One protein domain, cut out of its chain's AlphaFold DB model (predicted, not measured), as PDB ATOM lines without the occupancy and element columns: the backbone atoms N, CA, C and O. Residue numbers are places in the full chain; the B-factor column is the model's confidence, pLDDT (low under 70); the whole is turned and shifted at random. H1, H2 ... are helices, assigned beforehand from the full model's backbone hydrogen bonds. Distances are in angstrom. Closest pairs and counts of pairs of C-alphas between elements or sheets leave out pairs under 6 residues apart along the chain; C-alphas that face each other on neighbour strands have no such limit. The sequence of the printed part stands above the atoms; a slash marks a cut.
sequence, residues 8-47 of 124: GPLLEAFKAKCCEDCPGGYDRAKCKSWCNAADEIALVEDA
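This is residues 8 to 47 of the 124 residues of an uncharacterized protein of Faecalibacterium prausnitzii (UniProt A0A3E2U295). Two helices lie side by side and run opposite ways, a helical hairpin whose two legs, H1 and the shorter H2, are joined at one end by a large looped link, residues 22 to 37. The link begins where H1 ends and winds through 16 residues before the printed part folds back along H1 as H2. The printed part has 40 residues, with two named helices in the order H1, H2, no named strand, and the class all helix. It is compact, with a radius of gyration of the C-alphas of 9.0 A, and its outline is elongated, with spans of 25 by 16 by 13 A.

Find C-alpha 8 at (5.982, 44.849, -28.439); from there H1, residues 8 to 21, runs 20.7 A to C-alpha 21 at (20.539, 37.465, -41.226). Read on through residues 22 to 37, where residues 31 to 33 are a helical run too short to bear a name. H2, residues 38 to 46, then starts from C-alpha 38 at (11.559, 33.168, -37.433) and measures 12.4 A from first to last C-alpha.

Look at Leu 11 and Ile 41: H1 and H2 touch there, and these closest C-alphas are 6.8 A apart. The two helices form a hairpin and run opposite ways at a shallow tilt of 25 degrees. Their centres are 11.1 A apart. In the backbone of H2 every O i to N i+4 pair is within hydrogen-bond range, and in H1 9 of 10 are.

The two C-alphas farthest apart are those of Pro 23 and Ala 47, 26.1 A, while those of Gly 8 and Ala 47, first and last printed, are 11.9 A apart. The printed part has no cut, and the link from H1 to H2 is long. In the B-factor column you will find a mean pLDDT of 80.0 for the printed part of this model, with residues 21 and 23 under 70.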
ATOM      1  N   GLY A   8       5.610  43.961 -27.332       83.69
ATOM      2  CA  GLY A   8       5.982  44.849 -28.439       83.69
ATOM      3  C   GLY A   8       7.500  45.046 -28.547       83.69
ATOM      4  O   GLY A   8       8.089  44.588 -29.524       83.69
ATOM      5  N   PRO A   9       8.155  45.648 -27.536       86.56
ATOM      6  CA  PRO A   9       9.611  45.805 -27.503       86.56
ATOM      7  C   PRO A   9      10.383  44.492 -27.686       86.56
ATOM      8  O   PRO A   9      11.411  44.471 -28.361       86.56
ATOM      9  N   LEU A  10       9.878  43.387 -27.126       84.25
ATOM     10  CA  LEU A  10      10.491  42.069 -27.284       84.25
ATOM     11  C   LEU A  10      10.444  41.579 -28.743       84.25
ATOM     12  O   LEU A  10      11.451  41.103 -29.266       84.25
ATOM     13  N   LEU A  11       9.294  41.716 -29.411       86.75
ATOM     14  CA  LEU A  11       9.136  41.360 -30.822       86.75
ATOM     15  C   LEU A  11      10.037  42.206 -31.724       86.75
ATOM     16  O   LEU A  11      10.666  41.657 -32.624       86.75
ATOM     17  N   GLU A  12      10.140  43.510 -31.468       87.06
ATOM     18  CA  GLU A  12      11.033  44.393 -32.226       87.06
ATOM     19  C   GLU A  12      12.501  43.981 -32.071       87.06
ATOM     20  O   GLU A  12      13.224  43.880 -33.063       87.06
ATOM     21  N   ALA A  13      12.934  43.646 -30.851       86.50
ATOM     22  CA  ALA A  13      14.288  43.154 -30.605       86.50
ATOM     23  C   ALA A  13      14.573  41.831 -31.340       86.50
ATOM     24  O   ALA A  13      15.646  41.663 -31.926       86.50
ATOM     25  N   PHE A  14      13.617  40.896 -31.355       85.94
ATOM     26  CA  PHE A  14      13.777  39.629 -32.072       85.94
ATOM     27  C   PHE A  14      13.788  39.801 -33.592       85.94
ATOM     28  O   PHE A  14      14.634  39.208 -34.264       85.94
ATOM     29  N   LYS A  15      12.904  40.643 -34.138       86.56
ATOM     30  CA  LYS A  15      12.880  40.958 -35.572       86.56
ATOM     31  C   LYS A  15      14.174  41.622 -36.012       86.56
ATOM     32  O   LYS A  15      14.734  41.196 -37.013       86.56
ATOM     33  N   ALA A  16      14.680  42.595 -35.250       84.75
ATOM     34  CA  ALA A  16      15.947  43.261 -35.541       84.75
ATOM     35  C   ALA A  16      17.108  42.262 -35.630       84.75
ATOM     36  O   ALA A  16      17.895  42.328 -36.569       84.75
ATOM     37  N   LYS A  17      17.159  41.285 -34.718       81.12
ATOM     38  CA  LYS A  17      18.171  40.226 -34.755       81.12
ATOM     39  C   LYS A  17      18.032  39.327 -35.989       81.12
ATOM     40  O   LYS A  17      19.027  39.052 -36.641       81.12
ATOM     41  N   CYS A  18      16.814  38.922 -36.362       81.12
ATOM     42  CA  CYS A  18      16.605  38.172 -37.608       81.12
ATOM     43  C   CYS A  18      16.866  39.009 -38.877       81.12
ATOM     44  O   CYS A  18      17.225  38.442 -39.905       81.12
ATOM     45  N   CYS A  19      16.680  40.335 -38.849       74.56
ATOM     46  CA  CYS A  19      16.973  41.223 -39.982       74.56
ATOM     47  C   CYS A  19      18.462  41.248 -40.345       74.56
ATOM     48  O   CYS A  19      18.775  41.482 -41.507       74.56
ATOM     49  N   GLU A  20      19.368  41.045 -39.384       75.06
ATOM     50  CA  GLU A  20      20.812  40.975 -39.660       75.06
ATOM     51  C   GLU A  20      21.149  39.782 -40.571       75.06
ATOM     52  O   GLU A  20      22.023  39.888 -41.431       75.06
ATOM     53  N   ASP A  21      20.389  38.691 -40.439       69.69
ATOM     54  CA  ASP A  21      20.539  37.465 -41.226       69.69
ATOM     55  C   ASP A  21      19.673  37.457 -42.509       69.69
ATOM     56  O   ASP A  21      19.948  36.708 -43.451       69.69
ATOM     57  N   CYS A  22      18.632  38.299 -42.577       76.06
ATOM     58  CA  CYS A  22      17.701  38.387 -43.705       76.06
ATOM     59  C   CYS A  22      17.985  39.583 -44.638       76.06
ATOM     60  O   CYS A  22      17.843  40.741 -44.234       76.06
ATOM     61  N   PRO A  23      18.264  39.363 -45.936       67.69
ATOM     62  CA  PRO A  23      18.474  40.463 -46.871       67.69
ATOM     63  C   PRO A  23      17.178  41.258 -47.105       67.69
ATOM     64  O   PRO A  23      16.186  40.725 -47.600       67.69
ATOM     65  N   GLY A  24      17.207  42.559 -46.799       71.00
ATOM     66  CA  GLY A  24      16.089  43.483 -47.047       71.00
ATOM     67  C   GLY A  24      15.110  43.667 -45.880       71.00
ATOM     68  O   GLY A  24      14.073  44.297 -46.076       71.00
ATOM     69  N   GLY A  25      15.444  43.170 -44.685       73.94
ATOM     70  CA  GLY A  25      14.629  43.291 -43.471       73.94
ATOM     71  C   GLY A  25      13.821  42.033 -43.146       73.94
ATOM     72  O   GLY A  25      13.847  41.047 -43.884       73.94
ATOM     73  N   TYR A  26      13.111  42.057 -42.013       76.12
ATOM     74  CA  TYR A  26      12.315  40.922 -41.550       76.12
ATOM     75  C   TYR A  26      11.059  40.776 -42.407       76.12
ATOM     76  O   TYR A  26      10.166  41.623 -42.396       76.12
ATOM     77  N   ASP A  27      10.983  39.658 -43.116       81.44
ATOM     78  CA  ASP A  27       9.805  39.206 -43.839       81.44
ATOM     79  C   ASP A  27       9.450  37.811 -43.322       81.44
ATOM     80  O   ASP A  27      10.232  36.867 -43.452       81.44
ATOM     81  N   ARG A  28       8.261  37.682 -42.728       74.44
ATOM     82  CA  ARG A  28       7.789  36.453 -42.072       74.44
ATOM     83  C   ARG A  28       7.819  35.222 -42.987       74.44
ATOM     84  O   ARG A  28       8.027  34.112 -42.505       74.44
ATOM     85  N   ALA A  29       7.609  35.394 -44.292       76.06
ATOM     86  CA  ALA A  29       7.593  34.293 -45.251       76.06
ATOM     87  C   ALA A  29       9.000  33.951 -45.755       76.06
ATOM     88  O   ALA A  29       9.310  32.781 -45.977       76.06
ATOM     89  N   LYS A  30       9.858  34.961 -45.928       75.81
ATOM     90  CA  LYS A  30      11.196  34.787 -46.506       75.81
ATOM     91  C   LYS A  30      12.252  34.442 -45.465       75.81
ATOM     92  O   LYS A  30      13.173  33.708 -45.790       75.81
ATOM     93  N   CYS A  31      12.119  34.912 -44.225       76.88
ATOM     94  CA  CYS A  31      13.131  34.745 -43.180       76.88
ATOM     95  C   CYS A  31      13.202  33.347 -42.564       76.88
ATOM     96  O   CYS A  31      14.189  33.043 -41.901       76.88
ATOM     97  N   LYS A  32      12.217  32.472 -42.796       73.25
ATOM     98  CA  LYS A  32      12.196  31.117 -42.215       73.25
ATOM     99  C   LYS A  32      13.419  30.269 -42.565       73.25
ATOM    100  O   LYS A  32      13.848  29.459 -41.758       73.25
ATOM    101  N   SER A  33      13.996  30.458 -43.754       74.38
ATOM    102  CA  SER A  33      15.213  29.744 -44.169       74.38
ATOM    103  C   SER A  33      16.516  30.445 -43.771       74.38
ATOM    104  O   SER A  33      17.584  29.907 -44.042       74.38
ATOM    105  N   TRP A  34      16.439  31.646 -43.192       75.62
ATOM    106  CA  TRP A  34      17.594  32.510 -42.910       75.62
ATOM    107  C   TRP A  34      17.778  32.790 -41.416       75.62
ATOM    108  O   TRP A  34      18.902  33.010 -40.985       75.62
ATOM    109  N   CYS A  35      16.707  32.727 -40.619       80.56
ATOM    110  CA  CYS A  35      16.745  32.949 -39.179       80.56
ATOM    111  C   CYS A  35      16.066  31.801 -38.426       80.56
ATOM    112  O   CYS A  35      14.873  31.555 -38.604       80.56
ATOM    113  N   ASN A  36      16.801  31.162 -37.512       78.06
ATOM    114  CA  ASN A  36      16.276  30.074 -36.678       78.06
ATOM    115  C   ASN A  36      15.137  30.514 -35.749       78.06
ATOM    116  O   ASN A  36      14.379  29.661 -35.326       78.06
ATOM    117  N   ALA A  37      15.032  31.812 -35.438       80.81
ATOM    118  CA  ALA A  37      14.000  32.362 -34.554       80.81
ATOM    119  C   ALA A  37      12.721  32.807 -35.297       80.81
ATOM    120  O   ALA A  37      11.815  33.383 -34.694       80.81
ATOM    121  N   ALA A  38      12.657  32.638 -36.624       81.88
ATOM    122  CA  ALA A  38      11.559  33.168 -37.433       81.88
ATOM    123  C   ALA A  38      10.204  32.518 -37.105       81.88
ATOM    124  O   ALA A  38       9.180  33.206 -37.150       81.88
ATOM    125  N   ASP A  39      10.193  31.224 -36.770       82.31
ATOM    126  CA  ASP A  39       8.974  30.498 -36.402       82.31
ATOM    127  C   ASP A  39       8.506  30.872 -34.985       82.31
ATOM    128  O   ASP A  39       7.311  31.064 -34.763       82.31
ATOM    129  N   GLU A  40       9.422  31.087 -34.043       84.94
ATOM    130  CA  GLU A  40       9.119  31.563 -32.693       84.94
ATOM    131  C   GLU A  40       8.569  32.993 -32.709       84.94
ATOM    132  O   GLU A  40       7.597  33.281 -32.012       84.94
ATOM    133  N   ILE A  41       9.128  33.882 -33.539       85.88
ATOM    134  CA  ILE A  41       8.583  35.233 -33.738       85.88
ATOM    135  C   ILE A  41       7.150  35.146 -34.264       85.88
ATOM    136  O   ILE A  41       6.272  35.812 -33.724       85.88
ATOM    137  N   ALA A  42       6.896  34.291 -35.258       84.50
ATOM    138  CA  ALA A  42       5.561  34.094 -35.811       84.50
ATOM    139  C   ALA A  42       4.559  33.596 -34.753       84.50
ATOM    140  O   ALA A  42       3.442  34.104 -34.686       84.50
ATOM    141  N   LEU A  43       4.960  32.659 -33.888       84.25
ATOM    142  CA  LEU A  43       4.127  32.192 -32.774       84.25
ATOM    143  C   LEU A  43       3.802  33.321 -31.787       84.25
ATOM    144  O   LEU A  43       2.662  33.451 -31.342       84.25
ATOM    145  N   VAL A  44       4.785  34.163 -31.456       84.75
ATOM    146  CA  VAL A  44       4.578  35.314 -30.566       84.75
ATOM    147  C   VAL A  44       3.753  36.406 -31.248       84.75
ATOM    148  O   VAL A  44       3.037  37.114 -30.553       84.75
ATOM    149  N   GLU A  45       3.798  36.564 -32.571       83.75
ATOM    150  CA  GLU A  45       2.930  37.472 -33.343       83.75
ATOM    151  C   GLU A  45       1.477  36.983 -33.420       83.75
ATOM    152  O   GLU A  45       0.559  37.791 -33.298       83.75
ATOM    153  N   ASP A  46       1.262  35.677 -33.555       83.75
ATOM    154  CA  ASP A  46      -0.082  35.093 -33.640       83.75
ATOM    155  C   ASP A  46      -0.753  34.955 -32.269       83.75
ATOM    156  O   ASP A  46      -1.979  34.856 -32.179       83.75
ATOM    157  N   ALA A  47       0.029  34.969 -31.186       79.31
ATOM    158  CA  ALA A  47      -0.515  34.920 -29.840       79.31
ATOM    159  C   ALA A  47      -1.505  36.082 -29.607       79.31
ATOM    160  O   ALA A  47      -1.223  37.231 -29.977       79.31
TER     161      ALA A  47